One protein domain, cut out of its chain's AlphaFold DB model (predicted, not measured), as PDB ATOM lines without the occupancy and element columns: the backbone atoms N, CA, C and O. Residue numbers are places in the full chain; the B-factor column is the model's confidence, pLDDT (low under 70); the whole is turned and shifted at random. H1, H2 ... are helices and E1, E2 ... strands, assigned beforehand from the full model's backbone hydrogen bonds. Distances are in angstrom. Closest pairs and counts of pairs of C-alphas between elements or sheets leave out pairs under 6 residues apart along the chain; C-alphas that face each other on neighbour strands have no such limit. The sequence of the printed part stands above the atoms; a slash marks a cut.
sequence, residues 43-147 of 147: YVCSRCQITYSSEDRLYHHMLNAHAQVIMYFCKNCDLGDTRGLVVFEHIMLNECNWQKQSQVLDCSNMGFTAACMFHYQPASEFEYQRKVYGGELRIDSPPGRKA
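AT A GLANCE: This is residues 43 to 147 of the 147 residues of the protein "C2H2-type domain-containing protein" of Gongylonema pulchrum (UniProt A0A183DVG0). A short ribbon of two antiparallel strands, E1 and E2, forms a small core, with H1 packed mostly on E2 and H2 mostly on E1, while H4 lies far from this core. A long loop, residues 93 to 109, leads from H2 back to E2, and residues 134 to 147 form a tail after H4. The printed part has 105 residues with four named helices and two named strands, in the order H1 E1 H2 E2 H3 H4; the class is mixed, helices and strands, with under half of the residues in named elements. The whole is loose, with a radius of gyration of the C-alphas of 16.8 A and spans of 48 by 38 by 26 A.

HOW THE PARTS SIT: E1, residues 70 to 74, and E2, residues 110 to 114, are antiparallel neighbours at 151 degrees; N 71 and O 113 are 2.8 A apart, within hydrogen-bond range. The closest C-alphas of E2 and H1, residues 55 to 66, are those of Phe 112 and Asp 56, 6.4 A apart. Those of E1 and H2, residues 84 to 92, are Tyr 72 and Gly 84, 5.4 A apart. H3, residues 115 to 118, comes closest to E1 at the C-alphas of Ala 115 and Ile 70, 4.7 A apart. H4, residues 125 to 133, is apart from H1, E1, H2, E2 and H3. In H1, H2 and H4 every O i to N i+4 pair is within hydrogen-bond range; H3 is too short for such a pair.

IN THESE COORDINATES: H1 begins at C-alpha 55 (-38.319, -36.611, -3.912) and is 15.4 A long. E1 measures 13.6 A, H2 12.2 A, E2 13.9 A and H3 5.7 A. H4, 12.2 A, ends at C-alpha 133 (-58.174, -10.130, 13.813).

THE WHOLE: The C-alphas of Gln 103 and Phe 126 are the two farthest apart, 48.8 A. The printed part has no cut, and the link from H2 to E2 is long. Residues 97 to 107 and 140 to 147 have pLDDT under 70.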
ATOM      1  N   TYR A  43     -31.710 -37.434  -3.462       90.31
ATOM      2  CA  TYR A  43     -32.365 -36.474  -2.584       90.31
ATOM      3  C   TYR A  43     -31.860 -36.684  -1.166       90.31
ATOM      4  O   TYR A  43     -32.080 -37.740  -0.581       90.31
ATOM      5  N   VAL A  44     -31.165 -35.697  -0.610       93.38
ATOM      6  CA  VAL A  44     -30.534 -35.820   0.710       93.38
ATOM      7  C   VAL A  44     -31.318 -35.008   1.731       93.38
ATOM      8  O   VAL A  44     -31.630 -33.838   1.508       93.38
ATOM      9  N   CYS A  45     -31.635 -35.619   2.872       94.69
ATOM     10  CA  CYS A  45     -32.236 -34.905   3.987       94.69
ATOM     11  C   CYS A  45     -31.242 -33.903   4.580       94.69
ATOM     12  O   CYS A  45     -30.196 -34.283   5.096       94.69
ATOM     13  N   SER A  46     -31.602 -32.622   4.600       93.62
ATOM     14  CA  SER A  46     -30.738 -31.569   5.146       93.62
ATOM     15  C   SER A  46     -30.512 -31.666   6.659       93.62
ATOM     16  O   SER A  46     -29.533 -31.118   7.159       93.62
ATOM     17  N   ARG A  47     -31.382 -32.367   7.402       94.81
ATOM     18  CA  ARG A  47     -31.290 -32.483   8.868       94.81
ATOM     19  C   ARG A  47     -30.472 -33.681   9.338       94.81
ATOM     20  O   ARG A  47     -29.729 -33.555  10.303       94.81
ATOM     21  N   CYS A  48     -30.615 -34.834   8.686       96.50
ATOM     22  CA  CYS A  48     -29.959 -36.079   9.106       96.50
ATOM     23  C   CYS A  48     -29.094 -36.736   8.023       96.50
ATOM     24  O   CYS A  48     -28.529 -37.796   8.265       96.50
ATOM     25  N   GLN A  49     -28.974 -36.113   6.847       96.38
ATOM     26  CA  GLN A  49     -28.111 -36.548   5.742       96.38
ATOM     27  C   GLN A  49     -28.447 -37.936   5.167       96.38
ATOM     28  O   GLN A  49     -27.661 -38.500   4.411       96.38
ATOM     29  N   ILE A  50     -29.631 -38.483   5.472       95.94
ATOM     30  CA  ILE A  50     -30.124 -39.710   4.838       95.94
ATOM     31  C   ILE A  50     -30.454 -39.427   3.372       95.94
ATOM     32  O   ILE A  50     -31.121 -38.440   3.048       95.94
ATOM     33  N   THR A  51     -30.006 -40.326   2.500       94.62
ATOM     34  CA  THR A  51     -30.178 -40.238   1.050       94.62
ATOM     35  C   THR A  51     -31.378 -41.053   0.579       94.62
ATOM     36  O   THR A  51     -31.579 -42.195   0.990       94.62
ATOM     37  N   TYR A  52     -32.148 -40.480  -0.340       92.69
ATOM     38  CA  TYR A  52     -33.332 -41.064  -0.953       92.69
ATOM     39  C   TYR A  52     -33.203 -41.089  -2.475       92.69
ATOM     40  O   TYR A  52     -32.620 -40.199  -3.095       92.69
ATOM     41  N   SER A  53     -33.799 -42.113  -3.081       87.50
ATOM     42  CA  SER A  53     -33.840 -42.305  -4.534       87.50
ATOM     43  C   SER A  53     -34.879 -41.429  -5.244       87.50
ATOM     44  O   SER A  53     -34.910 -41.401  -6.469       87.50
ATOM     45  N   SER A  54     -35.774 -40.778  -4.497       86.38
ATOM     46  CA  SER A  54     -36.857 -39.963  -5.046       86.38
ATOM     47  C   SER A  54     -37.307 -38.871  -4.072       86.38
ATOM     48  O   SER A  54     -37.113 -38.971  -2.857       86.38
ATOM     49  N   GLU A  55     -37.892 -37.813  -4.631       88.56
ATOM     50  CA  GLU A  55     -38.319 -36.611  -3.912       88.56
ATOM     51  C   GLU A  55     -39.469 -36.882  -2.932       88.56
ATOM     52  O   GLU A  55     -39.436 -36.423  -1.790       88.56
ATOM     53  N   ASP A  56     -40.460 -37.673  -3.342       87.69
ATOM     54  CA  ASP A  56     -41.611 -38.069  -2.525       87.69
ATOM     55  C   ASP A  56     -41.170 -38.783  -1.237       87.69
ATOM     56  O   ASP A  56     -41.660 -38.478  -0.148       87.69
ATOM     57  N   ARG A  57     -40.174 -39.672  -1.338       91.75
ATOM     58  CA  ARG A  57     -39.607 -40.389  -0.188       91.75
ATOM     59  C   ARG A  57     -38.901 -39.442   0.771       91.75
ATOM     60  O   ARG A  57     -39.074 -39.584   1.982       91.75
ATOM     61  N   LEU A  58     -38.150 -38.471   0.246       94.06
ATOM     62  CA  LEU A  58     -37.529 -37.435   1.067       94.06
ATOM     63  C   LEU A  58     -38.598 -36.623   1.810       94.06
ATOM     64  O   LEU A  58     -38.505 -36.473   3.026       94.06
ATOM     65  N   TYR A  59     -39.633 -36.125   1.131       92.19
ATOM     66  CA  TYR A  59     -40.667 -35.319   1.789       92.19
ATOM     67  C   TYR A  59     -41.502 -36.119   2.790       92.19
ATOM     68  O   TYR A  59     -41.800 -35.619   3.875       92.19
ATOM     69  N   HIS A  60     -41.806 -37.382   2.496       91.50
ATOM     70  CA  HIS A  60     -42.449 -38.273   3.457       91.50
ATOM     71  C   HIS A  60     -41.557 -38.535   4.682       91.50
ATOM     72  O   HIS A  60     -42.044 -38.562   5.813       91.50
ATOM     73  N   HIS A  61     -40.242 -38.673   4.495       94.81
ATOM     74  CA  HIS A  61     -39.294 -38.715   5.607       94.81
ATOM     75  C   HIS A  61     -39.314 -37.411   6.416       94.81
ATOM     76  O   HIS A  61     -39.431 -37.461   7.639       94.81
ATOM     77  N   MET A  62     -39.264 -36.252   5.757       93.81
ATOM     78  CA  MET A  62     -39.301 -34.946   6.421       93.81
ATOM     79  C   MET A  62     -40.580 -34.778   7.258       93.81
ATOM     80  O   MET A  62     -40.516 -34.292   8.389       93.81
ATOM     81  N   LEU A  63     -41.727 -35.244   6.756       91.56
ATOM     82  CA  LEU A  63     -42.987 -35.246   7.498       91.56
ATOM     83  C   LEU A  63     -42.939 -36.151   8.736       91.56
ATOM     84  O   LEU A  63     -43.349 -35.744   9.823       91.56
ATOM     85  N   ASN A  64     -42.438 -37.379   8.597       94.38
ATOM     86  CA  ASN A  64     -42.524 -38.379   9.662       94.38
ATOM     87  C   ASN A  64     -41.412 -38.274  10.707       94.38
ATOM     88  O   ASN A  64     -41.696 -38.386  11.899       94.38
ATOM     89  N   ALA A  65     -40.172 -38.051  10.275       95.62
ATOM     90  CA  ALA A  65     -38.990 -38.014  11.135       95.62
ATOM     91  C   ALA A  65     -38.677 -36.608  11.665       95.62
ATOM     92  O   ALA A  65     -38.011 -36.461  12.688       95.62
ATOM     93  N   HIS A  66     -39.135 -35.567  10.967       93.88
ATOM     94  CA  HIS A  66     -38.785 -34.182  11.280       93.88
ATOM     95  C   HIS A  66     -39.993 -33.266  11.491       93.88
ATOM     96  O   HIS A  66     -39.799 -32.064  11.690       93.88
ATOM     97  N   ALA A  67     -41.211 -33.828  11.470       91.88
ATOM     98  CA  ALA A  67     -42.476 -33.107  11.618       91.88
ATOM     99  C   ALA A  67     -42.596 -31.897  10.671       91.88
ATOM    100  O   ALA A  67     -43.274 -30.915  10.973       91.88
ATOM    101  N   GLN A  68     -41.916 -31.948   9.523       90.50
ATOM    102  CA  GLN A  68     -41.975 -30.895   8.525       90.50
ATOM    103  C   GLN A  68     -43.310 -30.999   7.798       90.50
ATOM    104  O   GLN A  68     -43.572 -31.988   7.116       90.50
ATOM    105  N   VAL A  69     -44.141 -29.966   7.913       89.88
ATOM    106  CA  VAL A  69     -45.382 -29.899   7.140       89.88
ATOM    107  C   VAL A  69     -45.026 -29.815   5.659       89.88
ATOM    108  O   VAL A  69     -44.184 -29.001   5.253       89.88
ATOM    109  N   ILE A  70     -45.664 -30.674   4.873       90.62
ATOM    110  CA  ILE A  70     -45.512 -30.754   3.426       90.62
ATOM    111  C   ILE A  70     -46.802 -30.305   2.751       90.62
ATOM    112  O   ILE A  70     -47.889 -30.430   3.315       90.62
ATOM    113  N   MET A  71     -46.664 -29.774   1.547       91.44
ATOM    114  CA  MET A  71     -47.770 -29.464   0.661       91.44
ATOM    115  C   MET A  71     -47.644 -30.316  -0.595       91.44
ATOM    116  O   MET A  71     -46.552 -30.495  -1.142       91.44
ATOM    117  N   TYR A  72     -48.781 -30.843  -1.022       91.44
ATOM    118  CA  TYR A  72     -48.957 -31.546  -2.277       91.44
ATOM    119  C   TYR A  72     -49.582 -30.572  -3.263       91.44
ATOM    120  O   TYR A  72     -50.404 -29.743  -2.869       91.44
ATOM    121  N   PHE A  73     -49.213 -30.653  -4.532       89.94
ATOM    122  CA  PHE A  73     -49.802 -29.792  -5.554       89.94
ATOM    123  C   PHE A  73     -49.846 -30.478  -6.912       89.94
ATOM    124  O   PHE A  73     -49.067 -31.390  -7.196       89.94
ATOM    125  N   CYS A  74     -50.779 -30.050  -7.749       88.38
ATOM    126  CA  CYS A  74     -50.828 -30.465  -9.138       88.38
ATOM    127  C   CYS A  74     -49.805 -29.656  -9.938       88.38
ATOM    128  O   CYS A  74     -49.806 -28.434  -9.898       88.38
ATOM    129  N   LYS A  75     -48.940 -30.317 -10.710       85.88
ATOM    130  CA  LYS A  75     -47.955 -29.628 -11.566       85.88
ATOM    131  C   LYS A  75     -48.581 -28.924 -12.776       85.88
ATOM    132  O   LYS A  75     -47.902 -28.151 -13.445       85.88
ATOM    133  N   ASN A  76     -49.853 -29.208 -13.063       82.12
ATOM    134  CA  ASN A  76     -50.562 -28.719 -14.244       82.12
ATOM    135  C   ASN A  76     -51.570 -27.603 -13.926       82.12
ATOM    136  O   ASN A  76     -52.160 -27.045 -14.845       82.12
ATOM    137  N   CYS A  77     -51.818 -27.282 -12.655       83.94
ATOM    138  CA  CYS A  77     -52.750 -26.226 -12.263       83.94
ATOM    139  C   CYS A  77     -52.381 -25.647 -10.890       83.94
ATOM    140  O   CYS A  77     -51.421 -26.079 -10.264       83.94
ATOM    141  N   ASP A  78     -53.171 -24.695 -10.400       83.06
ATOM    142  CA  ASP A  78     -52.905 -24.013  -9.129       83.06
ATOM    143  C   ASP A  78     -53.448 -24.761  -7.889       83.06
ATOM    144  O   ASP A  78     -53.459 -24.205  -6.789       83.06
ATOM    145  N   LEU A  79     -53.926 -26.008  -8.028       87.75
ATOM    146  CA  LEU A  79     -54.427 -26.781  -6.887       87.75
ATOM    147  C   LEU A  79     -53.266 -27.289  -6.021       87.75
ATOM    148  O   LEU A  79     -52.435 -28.074  -6.480       87.75
ATOM    149  N   GLY A  80     -53.287 -26.929  -4.738       89.38
ATOM    150  CA  GLY A  80     -52.442 -27.518  -3.704       89.38
ATOM    151  C   GLY A  80     -53.192 -27.700  -2.386       89.38
ATOM    152  O   GLY A  80     -54.080 -26.918  -2.054       89.38
ATOM    153  N   ASP A  81     -52.847 -28.751  -1.645       89.62
ATOM    154  CA  ASP A  81     -53.433 -29.084  -0.342       89.62
ATOM    155  C   ASP A  81     -52.367 -29.769   0.535       89.62
ATOM    156  O   ASP A  81     -51.422 -30.394   0.045       89.62
ATOM    157  N   THR A  82     -52.502 -29.669   1.856       88.94
ATOM    158  CA  THR A  82     -51.652 -30.419   2.799       88.94
ATOM    159  C   THR A  82     -52.064 -31.891   2.898       88.94
ATOM    160  O   THR A  82     -51.294 -32.727   3.367       88.94
ATOM    161  N   ARG A  83     -53.258 -32.239   2.412       88.94
ATOM    162  CA  ARG A  83     -53.779 -33.598   2.262       88.94
ATOM    163  C   ARG A  83     -53.500 -34.089   0.846       88.94
ATOM    164  O   ARG A  83     -54.201 -33.727  -0.096       88.94
ATOM    165  N   GLY A  84     -52.528 -34.986   0.703       89.00
ATOM    166  CA  GLY A  84     -52.155 -35.534  -0.607       89.00
ATOM    167  C   GLY A  84     -53.302 -36.213  -1.357       89.00
ATOM    168  O   GLY A  84     -53.333 -36.153  -2.580       89.00
ATOM    169  N   LEU A  85     -54.283 -36.785  -0.644       90.38
ATOM    170  CA  LEU A  85     -55.446 -37.434  -1.261       90.38
ATOM    171  C   LEU A  85     -56.278 -36.471  -2.119       90.38
ATOM    172  O   LEU A  85     -56.699 -36.850  -3.202       90.38
ATOM    173  N   VAL A  86     -56.454 -35.221  -1.678       91.12
ATOM    174  CA  VAL A  86     -57.241 -34.211  -2.411       91.12
ATOM    175  C   VAL A  86     -56.614 -33.921  -3.772       91.12
ATOM    176  O   VAL A  86     -57.292 -33.874  -4.793       91.12
ATOM    177  N   VAL A  87     -55.290 -33.763  -3.793       91.06
ATOM    178  CA  VAL A  87     -54.538 -33.497  -5.023       91.06
ATOM    179  C   VAL A  87     -54.461 -34.748  -5.899       91.06
ATOM    180  O   VAL A  87     -54.568 -34.653  -7.119       91.06
ATOM    181  N   PHE A  88     -54.306 -35.924  -5.291       89.56
ATOM    182  CA  PHE A  88     -54.303 -37.195  -6.006       89.56
ATOM    183  C   PHE A  88     -55.634 -37.445  -6.725       89.56
ATOM    184  O   PHE A  88     -55.631 -37.726  -7.921       89.56
ATOM    185  N   GLU A  89     -56.764 -37.295  -6.029       90.06
ATOM    186  CA  GLU A  89     -58.104 -37.428  -6.615       90.06
ATOM    187  C   GLU A  89     -58.299 -36.444  -7.768       90.06
ATOM    188  O   GLU A  89     -58.691 -36.853  -8.859       90.06
ATOM    189  N   HIS A  90     -57.918 -35.181  -7.576       88.75
ATOM    190  CA  HIS A  90     -57.959 -34.166  -8.624       88.75
ATOM    191  C   HIS A  90     -57.188 -34.564  -9.898       88.75
ATOM    192  O   HIS A  90     -57.696 -34.404 -11.013       88.75
ATOM    193  N   ILE A  91     -55.964 -35.092  -9.750       86.94
ATOM    194  CA  ILE A  91     -55.138 -35.559 -10.877       86.94
ATOM    195  C   ILE A  91     -55.799 -36.762 -11.557       86.94
ATOM    196  O   ILE A  91     -55.888 -36.805 -12.783       86.94
ATOM    197  N   MET A  92     -56.289 -37.726 -10.775       84.81
ATOM    198  CA  MET A  92     -56.889 -38.959 -11.292       84.81
ATOM    199  C   MET A  92     -58.219 -38.725 -12.014       84.81
ATOM    200  O   MET A  92     -58.524 -39.413 -12.988       84.81
ATOM    201  N   LEU A  93     -59.003 -37.747 -11.563       85.31
ATOM    202  CA  LEU A  93     -60.279 -37.368 -12.170       85.31
ATOM    203  C   LEU A  93     -60.116 -36.415 -13.367       85.31
ATOM    204  O   LEU A  93     -61.106 -36.080 -14.014       85.31
ATOM    205  N   ASN A  94     -58.883 -36.019 -13.709       75.56
ATOM    206  CA  ASN A  94     -58.578 -35.050 -14.769       75.56
ATOM    207  C   ASN A  94     -59.352 -33.727 -14.619       75.56
ATOM    208  O   ASN A  94     -59.754 -33.112 -15.607       75.56
ATOM    209  N   GLU A  95     -59.541 -33.259 -13.388       76.19
ATOM    210  CA  GLU A  95     -60.233 -31.993 -13.106       76.19
ATOM    211  C   GLU A  95     -59.362 -30.758 -13.419       76.19
ATOM    212  O   GLU A  95     -59.790 -29.612 -13.266       76.19
ATOM    213  N   CYS A  96     -58.122 -30.964 -13.876       74.88
ATOM    214  CA  CYS A  96     -57.231 -29.905 -14.339       74.88
ATOM    215  C   CYS A  96     -57.735 -29.291 -15.655       74.88
ATOM    216  O   CYS A  96     -57.787 -29.957 -16.686       74.88
ATOM    217  N   ASN A  97     -57.981 -27.979 -15.675       65.62
ATOM    218  CA  ASN A  97     -58.387 -27.246 -16.885       65.62
ATOM    219  C   ASN A  97     -57.217 -26.945 -17.860       65.62
ATOM    220  O   ASN A  97     -57.362 -26.173 -18.808       65.62
ATOM    221  N   TRP A  98     -56.040 -27.537 -17.633       57.50
ATOM    222  CA  TRP A  98     -54.836 -27.351 -18.444       57.50
ATOM    223  C   TRP A  98     -54.790 -28.401 -19.558       57.50
ATOM    224  O   TRP A  98     -54.281 -29.498 -19.371       57.50
ATOM    225  N   GLN A  99     -55.416 -28.045 -20.684       51.09
ATOM    226  CA  GLN A  99     -55.388 -28.691 -22.004       51.09
ATOM    227  C   GLN A  99     -55.360 -30.232 -22.020       51.09
ATOM    228  O   GLN A  99     -54.338 -30.868 -21.795       51.09
ATOM    229  N   LYS A 100     -56.498 -30.811 -22.435       50.62
ATOM    230  CA  LYS A 100     -56.729 -32.213 -22.840       50.62
ATOM    231  C   LYS A 100     -55.699 -32.740 -23.865       50.62
ATOM    232  O   LYS A 100     -56.052 -32.968 -25.021       50.62
ATOM    233  N   GLN A 101     -54.435 -32.917 -23.491       53.41
ATOM    234  CA  GLN A 101     -53.391 -33.300 -24.444       53.41
ATOM    235  C   GLN A 101     -52.378 -34.328 -23.946       53.41
ATOM    236  O   GLN A 101     -51.401 -34.589 -24.637       53.41
ATOM    237  N   SER A 102     -52.634 -35.009 -22.829       48.47
ATOM    238  CA  SER A 102     -51.886 -36.230 -22.533       48.47
ATOM    239  C   SER A 102     -52.787 -37.269 -21.880       48.47
ATOM    240  O   SER A 102     -53.234 -37.097 -20.753       48.47
ATOM    241  N   GLN A 103     -53.071 -38.351 -22.608       50.72
ATOM    242  CA  GLN A 103     -53.854 -39.514 -22.160       50.72
ATOM    243  C   GLN A 103     -53.091 -40.391 -21.146       50.72
ATOM    244  O   GLN A 103     -53.315 -41.596 -21.070       50.72
ATOM    245  N   VAL A 104     -52.167 -39.813 -20.377       50.56
ATOM    246  CA  VAL A 104     -51.335 -40.551 -19.427       50.56
ATOM    247  C   VAL A 104     -51.636 -40.046 -18.020       50.56
ATOM    248  O   VAL A 104     -51.086 -39.047 -17.558       50.56
ATOM    249  N   LEU A 105     -52.562 -40.749 -17.365       51.97
ATOM    250  CA  LEU A 105     -52.816 -40.676 -15.929       51.97
ATOM    251  C   LEU A 105     -51.591 -41.243 -15.208       51.97
ATOM    252  O   LEU A 105     -51.466 -42.455 -15.050       51.97
ATOM    253  N   ASP A 106     -50.663 -40.375 -14.822       58.22
ATOM    254  CA  ASP A 106     -49.483 -40.769 -14.058       58.22
ATOM    255  C   ASP A 106     -49.320 -39.872 -12.824       58.22
ATOM    256  O   ASP A 106     -49.472 -38.646 -12.883       58.22
ATOM    257  N   CYS A 107     -48.976 -40.506 -11.701       62.94
ATOM    258  CA  CYS A 107     -48.632 -39.882 -10.422       62.94
ATOM    259  C   CYS A 107     -47.489 -38.858 -10.568       62.94
ATOM    260  O   CYS A 107     -47.355 -37.950  -9.750       62.94
ATOM    261  N   SER A 108     -46.721 -38.929 -11.660       72.19
ATOM    262  CA  SER A 108     -45.721 -37.935 -12.075       72.19
ATOM    263  C   SER A 108     -46.232 -36.482 -12.112       72.19
ATOM    264  O   SER A 108     -45.431 -35.551 -11.973       72.19
ATOM    265  N   ASN A 109     -47.548 -36.268 -12.248       83.44
ATOM    266  CA  ASN A 109     -48.185 -34.945 -12.209       83.44
ATOM    267  C   ASN A 109     -48.347 -34.361 -10.796       83.44
ATOM    268  O   ASN A 109     -48.684 -33.184 -10.667       83.44
ATOM    269  N   MET A 110     -48.113 -35.147  -9.742       88.12
ATOM    270  CA  MET A 110     -48.141 -34.660  -8.366       88.12
ATOM    271  C   MET A 110     -46.761 -34.131  -7.960       88.12
ATOM    272  O   MET A 110     -45.732 -34.773  -8.188       88.12
ATOM    273  N   GLY A 111     -46.731 -32.933  -7.386       89.94
ATOM    274  CA  GLY A 111     -45.549 -32.292  -6.819       89.94
ATOM    275  C   GLY A 111     -45.553 -32.312  -5.291       89.94
ATOM    276  O   GLY A 111     -46.607 -32.427  -4.659       89.94
ATOM    277  N   PHE A 112     -44.361 -32.184  -4.709       90.75
ATOM    278  CA  PHE A 112     -44.123 -32.193  -3.266       90.75
ATOM    279  C   PHE A 112     -43.217 -31.033  -2.879       90.75
ATOM    280  O   PHE A 112     -42.235 -30.727  -3.553       90.75
ATOM    281  N   THR A 113     -43.533 -30.392  -1.764       90.12
ATOM    282  CA  THR A 113     -42.758 -29.260  -1.262       90.12
ATOM    283  C   THR A 113     -42.944 -29.104   0.236       90.12
ATOM    284  O   THR A 113     -43.971 -29.487   0.794       90.12
ATOM    285  N   ALA A 114     -41.975 -28.488   0.909       89.50
ATOM    286  CA  ALA A 114     -42.199 -28.006   2.259       89.50
ATOM    287  C   ALA A 114     -43.283 -26.916   2.218       89.50
ATOM    288  O   ALA A 114     -43.214 -25.993   1.402       89.50
ATOM    289  N   ALA A 115     -44.275 -27.003   3.107       85.44
ATOM    290  CA  ALA A 115     -45.358 -26.019   3.172       85.44
ATOM    291  C   ALA A 115     -44.836 -24.607   3.495       85.44
ATOM    292  O   ALA A 115     -45.448 -23.612   3.116       85.44
ATOM    293  N   CYS A 116     -43.652 -24.518   4.112       82.69
ATOM    294  CA  CYS A 116     -43.004 -23.248   4.412       82.69
ATOM    295  C   CYS A 116     -42.617 -22.416   3.186       82.69
ATOM    296  O   CYS A 116     -42.429 -21.210   3.326       82.69
ATOM    297  N   MET A 117     -42.562 -23.014   1.991       81.69
ATOM    298  CA  MET A 117     -42.381 -22.260   0.745       81.69
ATOM    299  C   MET A 117     -43.580 -21.351   0.420       81.69
ATOM    300  O   MET A 117     -43.435 -20.419  -0.362       81.69
ATOM    301  N   PHE A 118     -44.740 -21.583   1.043       72.88
ATOM    302  CA  PHE A 118     -45.992 -20.860   0.790       72.88
ATOM    303  C   PHE A 118     -46.475 -20.072   2.009       72.88
ATOM    304  O   PHE A 118     -47.652 -19.723   2.100       72.88
ATOM    305  N   HIS A 119     -45.592 -19.800   2.975       72.62
ATOM    306  CA  HIS A 119     -45.960 -18.957   4.104       72.62
ATOM    307  C   HIS A 119     -46.421 -17.584   3.613       72.62
ATOM    308  O   HIS A 119     -45.748 -16.938   2.809       72.62
ATOM    309  N   TYR A 120     -47.556 -17.125   4.137       74.75
ATOM    310  CA  TYR A 120     -47.975 -15.743   3.973       74.75
ATOM    311  C   TYR A 120     -46.868 -14.821   4.505       74.75
ATOM    312  O   TYR A 120     -46.519 -14.882   5.683       74.75
ATOM    313  N   GLN A 121     -46.306 -13.993   3.623       76.75
ATOM    314  CA  GLN A 121     -45.312 -12.976   3.957       76.75
ATOM    315  C   GLN A 121     -46.013 -11.609   4.016       76.75
ATOM    316  O   GLN A 121     -46.211 -10.982   2.974       76.75
ATOM    317  N   PRO A 122     -46.462 -11.156   5.200       81.19
ATOM    318  CA  PRO A 122     -47.095  -9.848   5.342       81.19
ATOM    319  C   PRO A 122     -46.082  -8.723   5.092       81.19
ATOM    320  O   PRO A 122     -44.908  -8.863   5.431       81.19
ATOM    321  N   ALA A 123     -46.527  -7.574   4.567       86.56
ATOM    322  CA  ALA A 123     -45.631  -6.430   4.373       86.56
ATOM    323  C   ALA A 123     -45.193  -5.800   5.710       86.56
ATOM    324  O   ALA A 123     -44.183  -5.104   5.777       86.56
ATOM    325  N   SER A 124     -45.959  -6.038   6.779       92.50
ATOM    326  CA  SER A 124     -45.630  -5.647   8.149       92.50
ATOM    327  C   SER A 124     -46.381  -6.503   9.167       92.50
ATOM    328  O   SER A 124     -47.442  -7.059   8.872       92.50
ATOM    329  N   GLU A 125     -45.879  -6.546  10.400       90.38
ATOM    330  CA  GLU A 125     -46.571  -7.193  11.519       90.38
ATOM    331  C   GLU A 125     -47.975  -6.606  11.752       90.38
ATOM    332  O   GLU A 125     -48.930  -7.345  11.992       90.38
ATOM    333  N   PHE A 126     -48.126  -5.288  11.598       93.31
ATOM    334  CA  PHE A 126     -49.416  -4.611  11.728       93.31
ATOM    335  C   PHE A 126     -50.445  -5.120  10.706       93.31
ATOM    336  O   PHE A 126     -51.594  -5.390  11.058       93.31
ATOM    337  N   GLU A 127     -50.046  -5.289   9.441       92.62
ATOM    338  CA  GLU A 127     -50.937  -5.812   8.398       92.62
ATOM    339  C   GLU A 127     -51.362  -7.256   8.688       92.62
ATOM    340  O   GLU A 127     -52.541  -7.587   8.539       92.62
ATOM    341  N   TYR A 128     -50.418  -8.088   9.135       89.88
ATOM    342  CA  TYR A 128     -50.685  -9.463   9.546       89.88
ATOM    343  C   TYR A 128     -51.727  -9.522  10.659       89.88
ATOM    344  O   TYR A 128     -52.768 -10.157  10.491       89.88
ATOM    345  N   GLN A 129     -51.485  -8.810  11.762       92.00
ATOM    346  CA  GLN A 129     -52.390  -8.784  12.906       92.00
ATOM    347  C   GLN A 129     -53.779  -8.294  12.490       92.00
ATOM    348  O   GLN A 129     -54.776  -8.940  12.799       92.00
ATOM    349  N   ARG A 130     -53.854  -7.210  11.709       94.38
ATOM    350  CA  ARG A 130     -55.124  -6.675  11.200       94.38
ATOM    351  C   ARG A 130     -55.918  -7.716  10.407       94.38
ATOM    352  O   ARG A 130     -57.117  -7.830  10.623       94.38
ATOM    353  N   LYS A 131     -55.271  -8.482   9.521       90.75
ATOM    354  CA  LYS A 131     -55.935  -9.521   8.712       90.75
ATOM    355  C   LYS A 131     -56.374 -10.730   9.534       90.75
ATOM    356  O   LYS A 131     -57.448 -11.267   9.281       90.75
ATOM    357  N   VAL A 132     -55.581 -11.134  10.527       90.50
ATOM    358  CA  VAL A 132     -55.952 -12.212  11.458       90.50
ATOM    359  C   VAL A 132     -57.151 -11.793  12.311       90.50
ATOM    360  O   VAL A 132     -58.162 -12.488  12.335       90.50
ATOM    361  N   TYR A 133     -57.083 -10.631  12.968       92.69
ATOM    362  CA  TYR A 133     -58.174 -10.130  13.813       92.69
ATOM    363  C   TYR A 133     -59.417  -9.728  13.012       92.69
ATOM    364  O   TYR A 133     -60.531  -9.835  13.519       92.69
ATOM    365  N   GLY A 134     -59.241  -9.302  11.759       92.00
ATOM    366  CA  GLY A 134     -60.325  -9.014  10.820       92.00
ATOM    367  C   GLY A 134     -60.989 -10.256  10.219       92.00
ATOM    368  O   GLY A 134     -61.957 -10.116   9.480       92.00
ATOM    369  N   GLY A 135     -60.488 -11.466  10.507       86.88
ATOM    370  CA  GLY A 135     -61.027 -12.722   9.976       86.88
ATOM    371  C   GLY A 135     -60.725 -12.976   8.493       86.88
ATOM    372  O   GLY A 135     -61.193 -13.968   7.940       86.88
ATOM    373  N   GLU A 136     -59.931 -12.114   7.854       87.62
ATOM    374  CA  GLU A 136     -59.472 -12.274   6.468       87.62
ATOM    375  C   GLU A 136     -58.401 -13.368   6.340       87.62
ATOM    376  O   GLU A 136     -58.264 -13.985   5.285       87.62
ATOM    377  N   LEU A 137     -57.632 -13.608   7.409       81.88
ATOM    378  CA  LEU A 137     -56.609 -14.647   7.471       81.88
ATOM    379  C   LEU A 137     -56.927 -15.649   8.582       81.88
ATOM    380  O   LEU A 137     -56.965 -15.301   9.762       81.88
ATOM    381  N   ARG A 138     -57.090 -16.918   8.203       81.62
ATOM    382  CA  ARG A 138     -57.243 -18.037   9.133       81.62
ATOM    383  C   ARG A 138     -55.896 -18.723   9.345       81.62
ATOM    384  O   ARG A 138     -55.228 -19.089   8.384       81.62
ATOM    385  N   ILE A 139     -55.509 -18.900  10.606       77.12
ATOM    386  CA  ILE A 139     -54.299 -19.636  10.978       77.12
ATOM    387  C   ILE A 139     -54.694 -21.091  11.226       77.12
ATOM    388  O   ILE A 139     -55.343 -21.392  12.227       77.12
ATOM    389  N   ASP A 140     -54.296 -21.983  10.324       67.56
ATOM    390  CA  ASP A 140     -54.456 -23.422  10.518       67.56
ATOM    391  C   ASP A 140     -53.162 -24.001  11.101       67.56
ATOM    392  O   ASP A 140     -52.146 -24.161  10.423       67.56
ATOM    393  N   SER A 141     -53.191 -24.298  12.399       54.69
ATOM    394  CA  SER A 141     -52.109 -25.016  13.070       54.69
ATOM    395  C   SER A 141     -52.208 -26.509  12.737       54.69
ATOM    396  O   SER A 141     -53.307 -27.065  12.827       54.69
ATOM    397  N   PRO A 142     -51.100 -27.198  12.400       49.50
ATOM    398  CA  PRO A 142     -51.138 -28.644  12.228       49.50
ATOM    399  C   PRO A 142     -51.652 -29.303  13.519       49.50
ATOM    400  O   PRO A 142     -51.355 -28.807  14.613       49.50
ATOM    401  N   PRO A 143     -52.420 -30.406  13.426       46.28
ATOM    402  CA  PRO A 143     -52.910 -31.101  14.606       46.28
ATOM    403  C   PRO A 143     -51.712 -31.496  15.467       46.28
ATOM    404  O   PRO A 143     -50.838 -32.251  15.037       46.28
ATOM    405  N   GLY A 144     -51.652 -30.930  16.674       42.91
ATOM    406  CA  GLY A 144     -50.588 -31.208  17.623       42.91
ATOM    407  C   GLY A 144     -50.526 -32.707  17.885       42.91
ATOM    408  O   GLY A 144     -51.466 -33.284  18.435       42.91
ATOM    409  N   ARG A 145     -49.420 -33.345  17.493       44.00
ATOM    410  CA  ARG A 145     -49.069 -34.670  18.003       44.00
ATOM    411  C   ARG A 145     -48.803 -34.462  19.494       44.00
ATOM    412  O   ARG A 145     -47.780 -33.887  19.856       44.00
ATOM    413  N   LYS A 146     -49.777 -34.818  20.341       35.53
ATOM    414  CA  LYS A 146     -49.553 -34.917  21.786       35.53
ATOM    415  C   LYS A 146     -48.331 -35.820  21.988       35.53
ATOM    416  O   LYS A 146     -48.247 -36.858  21.328       35.53
ATOM    417  N   ALA A 147     -47.394 -35.340  22.802       38.19
ATOM    418  CA  ALA A 147     -46.237 -36.101  23.256       38.19
ATOM    419  C   ALA A 147     -46.673 -37.395  23.956       38.19
ATOM    420  O   ALA A 147     -47.766 -37.377  24.574       38.19
TER     421      ALA A 147